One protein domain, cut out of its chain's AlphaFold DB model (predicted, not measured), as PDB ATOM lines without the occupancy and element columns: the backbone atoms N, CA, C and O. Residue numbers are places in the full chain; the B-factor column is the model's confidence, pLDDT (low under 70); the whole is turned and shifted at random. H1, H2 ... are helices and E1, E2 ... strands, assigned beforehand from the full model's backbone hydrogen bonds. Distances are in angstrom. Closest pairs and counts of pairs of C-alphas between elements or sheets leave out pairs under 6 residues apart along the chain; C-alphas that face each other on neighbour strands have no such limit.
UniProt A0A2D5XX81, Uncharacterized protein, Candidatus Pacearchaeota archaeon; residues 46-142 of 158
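This is residues 46 to 142 of the 158 residues of an uncharacterized protein of Candidatus Pacearchaeota archaeon (UniProt A0A2D5XX81). A small sheet of three strands, E1, E2 and E3, stands in the middle, with the long helix H1 over its strand E1 and, toward E3, a helical hairpin of which H4 packs on one face of the sheet and H5 only grazes it. H2 and H3, two short helices, lie near H1, and the long link of residues 93 to 106 runs round the outside from H3 to H4. The printed part has 97 residues, with five named helices and three named strands in the order H1, H2, E1, E2, H3, H4, H5, E3. The sheet runs E1, E2, E3 and is mixed, and the class is mixed, helices and strands. The whole is compact, with a radius of gyration of the C-alphas of 13.3 A and spans of 39 by 32 by 18 A.

In the sheet, E1 is residues 73 to 77, 12.0 A long, E2 is residues 80 to 84, 12.1 A, and E3 is residues 135 to 137, 6.9 A. H1, residues 47 to 61, measures 20.8 A and begins with C-alpha 47 at (89.760, 117.863, 141.269). H2 is residues 65 to 69, 5.7 A, and H3 is residues 89 to 92, 4.9 A. H4, residues 107 to 121, measures 21.1 A and ends with C-alpha 121 at (112.519, 108.338, 130.747). H5 is residues 124 to 131, 10.6 A. E3 ends with C-alpha 137 at (99.455, 102.543, 136.972).

E1 and E2 are an antiparallel hairpin at 141 degrees, with N 75 and O 82 at 2.8 A. E2 and E3 are parallel at 22 degrees, with N 83 and O 136 at 2.8 A; E2, the three helices H3, H4 and H5, and E3 form a strand-helix-strand unit, two parallel neighbour strands with helices between. H1 is on the sheet over E1, at a height over the sheet of 10.4 A, and runs slantwise to the strands at 36 degrees to E1 on the local plane. H1 touches H2 with residues 56 to 60 alone, the closest C-alphas being those of Ala 59 and Ala 68, 5.5 A apart. H1 and H3 are close but not clearly touching, the closest C-alphas being those of Val 53 and Ile 91 at 6.1 A. H4 is on the sheet in two layers, a helix on one face of a sheet, and the closest C-alphas of H4 and E3 are those of Glu 111 and Val 137 at 6.2 A. H4 touches H5 with residues 118 to 119 alone, a helical hairpin at a shallow tilt of 25 degrees, opposite ways, with the C-alphas of Tyr 119 and Gln 127 closest at 5.8 A. H5 only grazes the sheet with residues 126 to 130. H1 and H4 are apart. Each O i to N i+4 pair is within hydrogen-bond range in H1, H2 and H4, and 3 of 4 are in H5; H3 is too short for one.

The C-alphas of Asp 96 and Lys 124, the two farthest apart, are 40.1 A apart. The printed part has no cut. The link from H3 to H4 is long, with 14 residues; the others are tight. The mean pLDDT of the printed part is 75.8, and 13 residues are under 70, among them residues 46 to 48 and 103 to 108.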
ATOM      1  N   GLY A  46      90.884 115.672 144.921       52.44
ATOM      2  CA  GLY A  46      89.562 115.477 144.304       52.44
ATOM      3  C   GLY A  46      89.407 116.033 142.880       52.44
ATOM      4  O   GLY A  46      88.829 115.368 142.026       52.44
ATOM      5  N   GLN A  47      89.965 117.213 142.578       56.16
ATOM      6  CA  GLN A  47      89.760 117.863 141.269       56.16
ATOM      7  C   GLN A  47      90.482 117.152 140.123       56.16
ATOM      8  O   GLN A  47      89.983 117.124 139.001       56.16
ATOM      9  N   ASN A  48      91.645 116.553 140.397       66.06
ATOM     10  CA  ASN A  48      92.399 115.851 139.362       66.06
ATOM     11  C   ASN A  48      91.627 114.638 138.832       66.06
ATOM     12  O   ASN A  48      91.653 114.387 137.632       66.06
ATOM     13  N   LEU A  49      90.905 113.913 139.694       73.75
ATOM     14  CA  LEU A  49      90.122 112.759 139.258       73.75
ATOM     15  C   LEU A  49      88.912 113.192 138.423       73.75
ATOM     16  O   LEU A  49      88.669 112.627 137.362       73.75
ATOM     17  N   GLU A  50      88.204 114.234 138.856       78.56
ATOM     18  CA  GLU A  50      87.035 114.760 138.146       78.56
ATOM     19  C   GLU A  50      87.411 115.351 136.776       78.56
ATOM     20  O   GLU A  50      86.750 115.079 135.773       78.56
ATOM     21  N   ALA A  51      88.541 116.061 136.691       80.56
ATOM     22  CA  ALA A  51      89.096 116.544 135.428       80.56
ATOM     23  C   ALA A  51      89.498 115.391 134.492       80.56
ATOM     24  O   ALA A  51      89.290 115.467 133.276       80.56
ATOM     25  N   VAL A  52      90.041 114.299 135.039       81.69
ATOM     26  CA  VAL A  52      90.324 113.089 134.259       81.69
ATOM     27  C   VAL A  52      89.026 112.466 133.750       81.69
ATOM     28  O   VAL A  52      88.933 112.220 132.547       81.69
ATOM     29  N   VAL A  53      88.007 112.297 134.597       84.19
ATOM     30  CA  VAL A  53      86.687 111.761 134.214       84.19
ATOM     31  C   VAL A  53      86.047 112.606 133.111       84.19
ATOM     32  O   VAL A  53      85.624 112.061 132.093       84.19
ATOM     33  N   GLN A  54      86.037 113.937 133.245       84.00
ATOM     34  CA  GLN A  54      85.526 114.833 132.203       84.00
ATOM     35  C   GLN A  54      86.304 114.687 130.894       84.00
ATOM     36  O   GLN A  54      85.702 114.609 129.822       84.00
ATOM     37  N   SER A  55      87.634 114.595 130.968       83.12
ATOM     38  CA  SER A  55      88.459 114.406 129.776       83.12
ATOM     39  C   SER A  55      88.229 113.049 129.106       83.12
ATOM     40  O   SER A  55      88.198 112.978 127.880       83.12
ATOM     41  N   CYS A  56      87.976 111.998 129.887       82.38
ATOM     42  CA  CYS A  56      87.622 110.680 129.379       82.38
ATOM     43  C   CYS A  56      86.238 110.680 128.721       82.38
ATOM     44  O   CYS A  56      86.087 110.181 127.610       82.38
ATOM     45  N   ASN A  57      85.243 111.314 129.349       84.12
ATOM     46  CA  ASN A  57      83.921 111.504 128.754       84.12
ATOM     47  C   ASN A  57      84.010 112.263 127.425       84.12
ATOM     48  O   ASN A  57      83.346 111.894 126.457       84.12
ATOM     49  N   LEU A  58      84.851 113.297 127.349       85.31
ATOM     50  CA  LEU A  58      85.056 114.057 126.120       85.31
ATOM     51  C   LEU A  58      85.761 113.222 125.042       85.31
ATOM     52  O   LEU A  58      85.347 113.250 123.885       85.31
ATOM     53  N   ALA A  59      86.784 112.447 125.409       82.00
ATOM     54  CA  ALA A  59      87.480 111.554 124.486       82.00
ATOM     55  C   ALA A  59      86.533 110.485 123.916       82.00
ATOM     56  O   ALA A  59      86.500 110.279 122.706       82.00
ATOM     57  N   ILE A  60      85.694 109.873 124.757       83.12
ATOM     58  CA  ILE A  60      84.714 108.865 124.328       83.12
ATOM     59  C   ILE A  60      83.626 109.483 123.451       83.12
ATOM     60  O   ILE A  60      83.298 108.917 122.408       83.12
ATOM     61  N   LYS A  61      83.084 110.650 123.829       81.62
ATOM     62  CA  LYS A  61      82.059 111.356 123.038       81.62
ATOM     63  C   LYS A  61      82.547 111.702 121.633       81.62
ATOM     64  O   LYS A  61      81.766 111.628 120.693       81.62
ATOM     65  N   ASN A  62      83.827 112.034 121.495       84.94
ATOM     66  CA  ASN A  62      84.438 112.364 120.211       84.94
ATOM     67  C   ASN A  62      85.065 111.147 119.498       84.94
ATOM     68  O   ASN A  62      85.647 111.306 118.429       84.94
ATOM     69  N   GLY A  63      84.986 109.939 120.069       78.56
ATOM     70  CA  GLY A  63      85.581 108.735 119.479       78.56
ATOM     71  C   GLY A  63      87.118 108.723 119.464       78.56
ATOM     72  O   GLY A  63      87.716 107.971 118.695       78.56
ATOM     73  N   LEU A  64      87.780 109.525 120.307       80.25
ATOM     74  CA  LEU A  64      89.239 109.542 120.444       80.25
ATOM     75  C   LEU A  64      89.705 108.357 121.293       80.25
ATOM     76  O   LEU A  64      90.019 108.486 122.477       80.25
ATOM     77  N   VAL A  65      89.789 107.191 120.658       76.19
ATOM     78  CA  VAL A  65      90.275 105.951 121.278       76.19
ATOM     79  C   VAL A  65      91.696 106.118 121.825       76.19
ATOM     80  O   VAL A  65      91.983 105.650 122.920       76.19
ATOM     81  N   ALA A  66      92.582 106.830 121.123       71.31
ATOM     82  CA  ALA A  66      93.953 107.058 121.591       71.31
ATOM     83  C   ALA A  66      93.989 107.796 122.944       71.31
ATOM     84  O   ALA A  66      94.636 107.335 123.883       71.31
ATOM     85  N   SER A  67      93.222 108.879 123.082       70.56
ATOM     86  CA  SER A  67      93.160 109.652 124.327       70.56
ATOM     87  C   SER A  67      92.365 108.962 125.436       70.56
ATOM     88  O   SER A  67      92.629 109.198 126.609       70.56
ATOM     89  N   ALA A  68      91.407 108.096 125.094       70.38
ATOM     90  CA  ALA A  68      90.660 107.326 126.087       70.38
ATOM     91  C   ALA A  68      91.452 106.115 126.621       70.38
ATOM     92  O   ALA A  68      91.331 105.748 127.789       70.38
ATOM     93  N   CYS A  69      92.257 105.483 125.768       74.44
ATOM     94  CA  CYS A  69      92.788 104.145 126.021       74.44
ATOM     95  C   CYS A  69      94.311 104.097 126.199       74.44
ATOM     96  O   CYS A  69      94.816 103.216 126.894       74.44
ATOM     97  N   VAL A  70      95.050 105.013 125.562       77.94
ATOM     98  CA  VAL A  70      96.525 105.014 125.527       77.94
ATOM     99  C   VAL A  70      97.108 106.130 126.392       77.94
ATOM    100  O   VAL A  70      98.182 105.968 126.972       77.94
ATOM    101  N   GLU A  71      96.414 107.261 126.518       79.25
ATOM    102  CA  GLU A  71      96.856 108.330 127.410       79.25
ATOM    103  C   GLU A  71      96.631 107.974 128.884       79.25
ATOM    104  O   GLU A  71      95.521 107.686 129.331       79.25
ATOM    105  N   PHE A  72      97.713 108.066 129.654       82.50
ATOM    106  CA  PHE A  72      97.697 107.952 131.106       82.50
ATOM    107  C   PHE A  72      97.891 109.329 131.723       82.50
ATOM    108  O   PHE A  72      98.861 110.025 131.403       82.50
ATOM    109  N   LYS A  73      97.013 109.692 132.653       82.25
ATOM    110  CA  LYS A  73      97.069 110.960 133.377       82.25
ATOM    111  C   LYS A  73      97.574 110.737 134.793       82.25
ATOM    112  O   LYS A  73      97.149 109.802 135.465       82.25
ATOM    113  N   GLU A  74      98.500 111.587 135.232       81.88
ATOM    114  CA  GLU A  74      98.966 111.580 136.619       81.88
ATOM    115  C   GLU A  74      97.867 112.165 137.513       81.88
ATOM    116  O   GLU A  74      97.426 113.298 137.327       81.88
ATOM    117  N   VAL A  75      97.441 111.382 138.493       80.62
ATOM    118  CA  VAL A  75      96.511 111.759 139.552       80.62
ATOM    119  C   VAL A  75      97.126 111.391 140.896       80.62
ATOM    120  O   VAL A  75      97.979 110.511 141.001       80.62
ATOM    121  N   LYS A  76      96.706 112.078 141.952       76.06
ATOM    122  CA  LYS A  76      97.144 111.776 143.313       76.06
ATOM    123  C   LYS A  76      95.972 111.146 144.059       76.06
ATOM    124  O   LYS A  76      95.069 111.869 144.468       76.06
ATOM    125  N   LEU A  77      95.971 109.819 144.188       74.31
ATOM    126  CA  LEU A  77      94.993 109.084 144.998       74.31
ATOM    127  C   LEU A  77      95.660 108.617 146.287       74.31
ATOM    128  O   LEU A  77      96.785 108.124 146.252       74.31
ATOM    129  N   ASP A  78      94.967 108.783 147.413       71.94
ATOM    130  CA  ASP A  78      95.396 108.245 148.712       71.94
ATOM    131  C   ASP A  78      96.830 108.669 149.115       71.94
ATOM    132  O   ASP A  78      97.576 107.929 149.745       71.94
ATOM    133  N   GLY A  79      97.242 109.880 148.714       71.81
ATOM    134  CA  GLY A  79      98.576 110.435 148.987       71.81
ATOM    135  C   GLY A  79      99.682 109.993 148.018       71.81
ATOM    136  O   GLY A  79     100.730 110.644 147.969       71.81
ATOM    137  N   SER A  80      99.425 108.987 147.181       71.19
ATOM    138  CA  SER A  80     100.381 108.415 146.229       71.19
ATOM    139  C   SER A  80     100.146 108.906 144.803       71.19
ATOM    140  O   SER A  80      99.028 109.224 144.396       71.19
ATOM    141  N   LYS A  81     101.227 108.992 144.019       79.00
ATOM    142  CA  LYS A  81     101.132 109.316 142.592       79.00
ATOM    143  C   LYS A  81     100.686 108.075 141.828       79.00
ATOM    144  O   LYS A  81     101.345 107.039 141.872       79.00
ATOM    145  N   GLN A  82      99.588 108.206 141.100       82.56
ATOM    146  CA  GLN A  82      99.012 107.145 140.298       82.56
ATOM    147  C   GLN A  82      98.770 107.647 138.877       82.56
ATOM    148  O   GLN A  82      98.253 108.734 138.664       82.56
ATOM    149  N   TYR A  83      99.157 106.858 137.889       85.00
ATOM    150  CA  TYR A  83      98.852 107.098 136.491       85.00
ATOM    151  C   TYR A  83      97.601 106.311 136.141       85.00
ATOM    152  O   TYR A  83      97.590 105.092 136.254       85.00
ATOM    153  N   VAL A  84      96.541 106.991 135.736       85.62
ATOM    154  CA  VAL A  84      95.258 106.355 135.428       85.62
ATOM    155  C   VAL A  84      94.862 106.638 133.989       85.62
ATOM    156  O   VAL A  84      95.117 107.729 133.475       85.62
ATOM    157  N   ASN A  85      94.240 105.662 133.341       85.94
ATOM    158  CA  ASN A  85      93.542 105.851 132.074       85.94
ATOM    159  C   ASN A  85      92.021 105.735 132.281       85.94
ATOM    160  O   ASN A  85      91.539 105.505 133.393       85.94
ATOM    161  N   CYS A  86      91.250 105.889 131.205       83.56
ATOM    162  CA  CYS A  86      89.792 105.825 131.287       83.56
ATOM    163  C   CYS A  86      89.259 104.406 131.551       83.56
ATOM    164  O   CYS A  86      88.105 104.260 131.947       83.56
ATOM    165  N   GLU A  87      90.087 103.372 131.365       82.12
ATOM    166  CA  GLU A  87      89.755 101.971 131.667       82.12
ATOM    167  C   GLU A  87      89.899 101.639 133.160       82.12
ATOM    168  O   GLU A  87      89.451 100.583 133.604       82.12
ATOM    169  N   PHE A  88      90.503 102.524 133.961       82.81
ATOM    170  CA  PHE A  88      90.639 102.300 135.393       82.81
ATOM    171  C   PHE A  88      89.261 102.157 136.044       82.81
ATOM    172  O   PHE A  88      88.438 103.059 135.938       82.81
ATOM    173  N   GLY A  89      89.014 101.061 136.770       79.06
ATOM    174  CA  GLY A  89      87.675 100.711 137.269       79.06
ATOM    175  C   GLY A  89      86.967 101.814 138.069       79.06
ATOM    176  O   GLY A  89      85.760 101.995 137.923       79.06
ATOM    177  N   LYS A  90      87.709 102.610 138.857       78.94
ATOM    178  CA  LYS A  90      87.137 103.761 139.587       78.94
ATOM    179  C   LYS A  90      86.702 104.897 138.661       78.94
ATOM    180  O   LYS A  90      85.750 105.593 138.976       78.94
ATOM    181  N   ILE A  91      87.414 105.099 137.555       81.75
ATOM    182  CA  ILE A  91      87.064 106.093 136.540       81.75
ATOM    183  C   ILE A  91      85.930 105.537 135.699       81.75
ATOM    184  O   ILE A  91      84.890 106.173 135.664       81.75
ATOM    185  N   ALA A  92      86.079 104.331 135.141       80.25
ATOM    186  CA  ALA A  92      85.080 103.635 134.330       80.25
ATOM    187  C   ALA A  92      83.681 103.611 134.975       80.25
ATOM    188  O   ALA A  92      82.693 103.828 134.279       80.25
ATOM    189  N   GLY A  93      83.593 103.417 136.298       79.81
ATOM    190  CA  GLY A  93      82.326 103.452 137.044       79.81
ATOM    191  C   GLY A  93      81.678 104.839 137.189       79.81
ATOM    192  O   GLY A  93      80.518 104.921 137.576       79.81
ATOM    193  N   LEU A  94      82.407 105.916 136.886       81.12
ATOM    194  CA  LEU A  94      81.948 107.308 136.917       81.12
ATOM    195  C   LEU A  94      81.662 107.878 135.515       81.12
ATOM    196  O   LEU A  94      81.259 109.036 135.406       81.12
ATOM    197  N   LEU A  95      81.886 107.114 134.439       82.06
ATOM    198  CA  LEU A  95      81.545 107.558 133.085       82.06
ATOM    199  C   LEU A  95      80.110 107.203 132.711       82.06
ATOM    200  O   LEU A  95      79.623 106.118 133.006       82.06
ATOM    201  N   ASP A  96      79.496 108.083 131.920       79.12
ATOM    202  CA  ASP A  96      78.213 107.826 131.256       79.12
ATOM    203  C   ASP A  96      78.292 106.666 130.254       79.12
ATOM    204  O   ASP A  96      77.294 106.010 129.959       79.12
ATOM    205  N   LYS A  97      79.476 106.429 129.679       78.19
ATOM    206  CA  LYS A  97      79.689 105.402 128.662       78.19
ATOM    207  C   LYS A  97      81.022 104.708 128.885       78.19
ATOM    208  O   LYS A  97      82.056 105.365 128.989       78.19
ATOM    209  N   ALA A  98      80.995 103.378 128.911       72.31
ATOM    210  CA  ALA A  98      82.206 102.581 129.021       72.31
ATOM    211  C   ALA A  98      83.131 102.851 127.814       72.31
ATOM    212  O   ALA A  98      82.655 102.849 126.671       72.31
ATOM    213  N   PRO A  99      84.437 103.088 128.034       72.62
ATOM    214  CA  PRO A  99      85.386 103.250 126.942       72.62
ATOM    215  C   PRO A  99      85.496 101.944 126.151       72.62
ATOM    216  O   PRO A  99      85.858 100.899 126.683       72.62
ATOM    217  N   THR A 100      85.204 102.000 124.855       72.31
ATOM    218  CA  THR A 100      85.490 100.902 123.927       72.31
ATOM    219  C   THR A 100      86.934 101.006 123.466       72.31
ATOM    220  O   THR A 100      87.239 101.689 122.486       72.31
ATOM    221  N   CYS A 101      87.827 100.344 124.193       72.31
ATOM    222  CA  CYS A 101      89.220 100.217 123.801       72.31
ATOM    223  C   CYS A 101      89.427  98.963 122.933       72.31
ATOM    224  O   CYS A 101      88.878  97.907 123.251       72.31
ATOM    225  N   PRO A 102      90.204  99.041 121.835       70.31
ATOM    226  CA  PRO A 102      90.427  97.905 120.949       70.31
ATOM    227  C   PRO A 102      91.149  96.790 121.709       70.31
ATOM    228  O   PRO A 102      92.234  97.000 122.255       70.31
ATOM    229  N   SER A 103      90.537  95.606 121.724       55.56
ATOM    230  CA  SER A 103      90.900  94.440 122.544       55.56
ATOM    231  C   SER A 103      92.180  93.708 122.108       55.56
ATOM    232  O   SER A 103      92.455  92.617 122.592       55.56
ATOM    233  N   GLY A 104      92.970  94.282 121.194       53.50
ATOM    234  CA  GLY A 104      94.223  93.689 120.703       53.50
ATOM    235  C   GLY A 104      95.440  93.939 121.602       53.50
ATOM    236  O   GLY A 104      96.474  93.309 121.427       53.50
ATOM    237  N   THR A 105      95.320  94.837 122.580       51.62
ATOM    238  CA  THR A 105      96.334  95.075 123.614       51.62
ATOM    239  C   THR A 105      95.634  94.933 124.949       51.62
ATOM    240  O   THR A 105      94.771  95.754 125.264       51.62
ATOM    241  N   THR A 106      95.953  93.887 125.702       57.91
ATOM    242  CA  THR A 106      95.434  93.721 127.061       57.91
ATOM    243  C   THR A 106      95.775  94.962 127.886       57.91
ATOM    244  O   THR A 106      96.801  95.609 127.652       57.91
ATOM    245  N   THR A 107      94.914  95.323 128.840       65.06
ATOM    246  CA  THR A 107      95.145  96.447 129.763       65.06
ATOM    247  C   THR A 107      96.536  96.332 130.402       65.06
ATOM    248  O   THR A 107      97.257  97.321 130.500       65.06
ATOM    249  N   ASP A 108      96.979  95.097 130.661       67.56
ATOM    250  CA  ASP A 108      98.315  94.764 131.161       67.56
ATOM    251  C   ASP A 108      99.458  95.167 130.213       67.56
ATOM    252  O   ASP A 108     100.498  95.632 130.675       67.56
ATOM    253  N   ALA A 109      99.296  95.032 128.892       72.56
ATOM    254  CA  ALA A 109     100.333  95.403 127.926       72.56
ATOM    255  C   ALA A 109     100.562  96.921 127.900       72.56
ATOM    256  O   ALA A 109     101.702  97.375 127.902       72.56
ATOM    257  N   ARG A 110      99.485  97.718 127.950       74.88
ATOM    258  CA  ARG A 110      99.580  99.189 127.986       74.88
ATOM    259  C   ARG A 110     100.106  99.703 129.320       74.88
ATOM    260  O   ARG A 110     100.882 100.655 129.350       74.88
ATOM    261  N   GLU A 111      99.686  99.073 130.415       75.94
ATOM    262  CA  GLU A 111     100.218  99.339 131.752       75.94
ATOM    263  C   GLU A 111     101.727  99.061 131.789       75.94
ATOM    264  O   GLU A 111     102.496  99.910 132.242       75.94
ATOM    265  N   THR A 112     102.161  97.934 131.216       74.56
ATOM    266  CA  THR A 112     103.577  97.553 131.114       74.56
ATOM    267  C   THR A 112     104.368  98.531 130.247       74.56
ATOM    268  O   THR A 112     105.420  99.001 130.672       74.56
ATOM    269  N   ASP A 113     103.853  98.917 129.077       80.94
ATOM    270  CA  ASP A 113     104.489  99.919 128.212       80.94
ATOM    271  C   ASP A 113     104.634 101.269 128.914       80.94
ATOM    272  O   ASP A 113     105.681 101.919 128.819       80.94
ATOM    273  N   LYS A 114     103.620 101.692 129.679       82.88
ATOM    274  CA  LYS A 114     103.703 102.934 130.448       82.88
ATOM    275  C   LYS A 114     104.746 102.837 131.556       82.88
ATOM    276  O   LYS A 114     105.523 103.776 131.726       82.88
ATOM    277  N   CYS A 115     104.788 101.721 132.280       80.00
ATOM    278  CA  CYS A 115     105.807 101.460 133.294       80.00
ATOM    279  C   CYS A 115     107.220 101.466 132.690       80.00
ATOM    280  O   CYS A 115     108.102 102.153 133.207       80.00
ATOM    281  N   ASN A 116     107.422 100.790 131.557       80.69
ATOM    282  CA  ASN A 116     108.692 100.767 130.831       80.69
ATOM    283  C   ASN A 116     109.095 102.165 130.350       80.69
ATOM    284  O   ASN A 116     110.246 102.568 130.507       80.69
ATOM    285  N   GLY A 117     108.143 102.943 129.827       79.38
ATOM    286  CA  GLY A 117     108.367 104.329 129.424       79.38
ATOM    287  C   GLY A 117     108.773 105.222 130.596       79.38
ATOM    288  O   GLY A 117     109.718 106.001 130.470       79.38
ATOM    289  N   LEU A 118     108.119 105.095 131.755       77.25
ATOM    290  CA  LEU A 118     108.486 105.821 132.978       77.25
ATOM    291  C   LEU A 118     109.865 105.408 133.508       77.25
ATOM    292  O   LEU A 118     110.592 106.251 134.025       77.25
ATOM    293  N   TYR A 119     110.241 104.140 133.352       73.88
ATOM    294  CA  TYR A 119     111.558 103.645 133.739       73.88
ATOM    295  C   TYR A 119     112.668 104.162 132.812       73.88
ATOM    296  O   TYR A 119     113.713 104.606 133.284       73.88
ATOM    297  N   ALA A 120     112.428 104.141 131.497       76.88
ATOM    298  CA  ALA A 120     113.378 104.584 130.479       76.88
ATOM    299  C   ALA A 120     113.558 106.111 130.448       76.88
ATOM    300  O   ALA A 120     114.661 106.601 130.214       76.88
ATOM    301  N   SER A 121     112.484 106.867 130.687       77.69
ATOM    302  CA  SER A 121     112.519 108.338 130.747       77.69
ATOM    303  C   SER A 121     112.858 108.883 132.137       77.69
ATOM    304  O   SER A 121     113.252 110.042 132.277       77.69
ATOM    305  N   GLY A 122     112.704 108.064 133.178       68.69
ATOM    306  CA  GLY A 122     112.940 108.447 134.558       68.69
ATOM    307  C   GLY A 122     114.404 108.314 134.964       68.69
ATOM    308  O   GLY A 122     115.025 107.270 134.797       68.69
ATOM    309  N   GLY A 123     114.954 109.363 135.578       72.56
ATOM    310  CA  GLY A 123     116.238 109.263 136.276       72.56
ATOM    311  C   GLY A 123     116.173 108.326 137.494       72.56
ATOM    312  O   GLY A 123     115.103 107.841 137.873       72.56
ATOM    313  N   LYS A 124     117.309 108.131 138.180       72.69
ATOM    314  CA  LYS A 124     117.439 107.230 139.350       72.69
ATOM    315  C   LYS A 124     116.346 107.419 140.418       72.69
ATOM    316  O   LYS A 124     115.878 106.444 141.000       72.69
ATOM    317  N   SER A 125     115.889 108.654 140.639       69.25
ATOM    318  CA  SER A 125     114.830 108.974 141.610       69.25
ATOM    319  C   SER A 125     113.447 108.433 141.232       69.25
ATOM    320  O   SER A 125     112.635 108.176 142.117       69.25
ATOM    321  N   ILE A 126     113.149 108.278 139.939       71.81
ATOM    322  CA  ILE A 126     111.885 107.691 139.469       71.81
ATOM    323  C   ILE A 126     111.982 106.167 139.507       71.81
ATOM    324  O   ILE A 126     111.048 105.526 139.976       71.81
ATOM    325  N   GLN A 127     113.129 105.601 139.123       71.25
ATOM    326  CA  GLN A 127     113.371 104.157 139.206       71.25
ATOM    327  C   GLN A 127     113.227 103.644 140.645       71.25
ATOM    328  O   GLN A 127     112.468 102.715 140.885       71.25
ATOM    329  N   SER A 128     113.833 104.327 141.624       69.81
ATOM    330  CA  SER A 128     113.667 103.986 143.045       69.81
ATOM    331  C   SER A 128     112.199 104.014 143.495       69.81
ATOM    332  O   SER A 128     111.767 103.109 144.200       69.81
ATOM    333  N   LYS A 129     111.397 104.987 143.041       71.88
ATOM    334  CA  LYS A 129     109.961 105.061 143.375       71.88
ATOM    335  C   LYS A 129     109.109 104.011 142.663       71.88
ATOM    336  O   LYS A 129     108.070 103.624 143.189       71.88
ATOM    337  N   ILE A 130     109.519 103.566 141.476       74.81
ATOM    338  CA  ILE A 130     108.894 102.436 140.777       74.81
ATOM    339  C   ILE A 130     109.136 101.146 141.572       74.81
ATOM    340  O   ILE A 130     108.197 100.387 141.805       74.81
ATOM    341  N   CYS A 131     110.370 100.945 142.037       68.75
ATOM    342  CA  CYS A 131     110.786  99.784 142.823       68.75
ATOM    343  C   CYS A 131     110.143  99.717 144.210       68.75
ATOM    344  O   CYS A 131     109.795  98.642 144.684       68.75
ATOM    345  N   ASP A 132     109.935 100.874 144.828       72.19
ATOM    346  CA  ASP A 132     109.282 101.015 146.129       72.19
ATOM    347  C   ASP A 132     107.748 100.836 146.057       72.19
ATOM    348  O   ASP A 132     107.056 100.863 147.068       72.19
ATOM    349  N   GLY A 133     107.173 100.681 144.855       71.75
ATOM    350  CA  GLY A 133     105.718 100.598 144.662       71.75
ATOM    351  C   GLY A 133     104.987 101.935 144.844       71.75
ATOM    352  O   GLY A 133     103.764 102.000 144.738       71.75
ATOM    353  N   SER A 134     105.739 103.017 145.050       73.06
ATOM    354  CA  SER A 134     105.248 104.390 145.204       73.06
ATOM    355  C   SER A 134     104.591 104.960 143.932       73.06
ATOM    356  O   SER A 134     103.895 105.976 144.003       73.06
ATOM    357  N   ILE A 135     104.814 104.341 142.764       77.31
ATOM    358  CA  ILE A 135     104.159 104.691 141.496       77.31
ATOM    359  C   ILE A 135     103.243 103.548 141.062       77.31
ATOM    360  O   ILE A 135     103.689 102.430 140.797       77.31
ATOM    361  N   LEU A 136     101.957 103.871 140.943       80.56
ATOM    362  CA  LEU A 136     100.916 102.946 140.511       80.56
ATOM    363  C   LEU A 136     100.433 103.332 139.109       80.56
ATOM    364  O   LEU A 136     100.260 104.514 138.827       80.56
ATOM    365  N   VAL A 137     100.157 102.362 138.247       83.00
ATOM    366  CA  VAL A 137      99.455 102.543 136.972       83.00
ATOM    367  C   VAL A 137      98.142 101.772 137.064       83.00
ATOM    368  O   VAL A 137      98.156 100.574 137.328       83.00
ATOM    369  N   ASN A 138      96.998 102.451 136.937       79.38
ATOM    370  CA  ASN A 138      95.659 101.858 137.076       79.38
ATOM    371  C   ASN A 138      95.459 101.019 138.356       79.38
ATOM    372  O   ASN A 138      94.749 100.016 138.358       79.38
ATOM    373  N   GLY A 139      96.086 101.403 139.470       75.56
ATOM    374  CA  GLY A 139      96.017 100.619 140.711       75.56
ATOM    375  C   GLY A 139      97.080  99.536 140.854       75.56
ATOM    376  O   GLY A 139      97.248  99.034 141.961       75.56
ATOM    377  N   LYS A 140      97.832  99.208 139.799       80.19
ATOM    378  CA  LYS A 140      98.892  98.195 139.827       80.19
ATOM    379  C   LYS A 140     100.269  98.843 139.955       80.19
ATOM    380  O   LYS A 140     100.558  99.840 139.301       80.19
ATOM    381  N   GLY A 141     101.132  98.296 140.805       74.94
ATOM    382  CA  GLY A 141     102.510  98.773 140.937       74.94
ATOM    383  C   GLY A 141     103.370  98.342 139.753       74.94
ATOM    384  O   GLY A 141     103.357  97.172 139.382       74.94
ATOM    385  N   CYS A 142     104.166  99.264 139.209       72.19
ATOM    386  CA  CYS A 142     105.091  98.980 138.104       72.19
ATOM    387  C   CYS A 142     106.249  98.029 138.474       72.19
ATOM    388  O   CYS A 142     106.922  97.526 137.582       72.19
TER     389      CYS A 142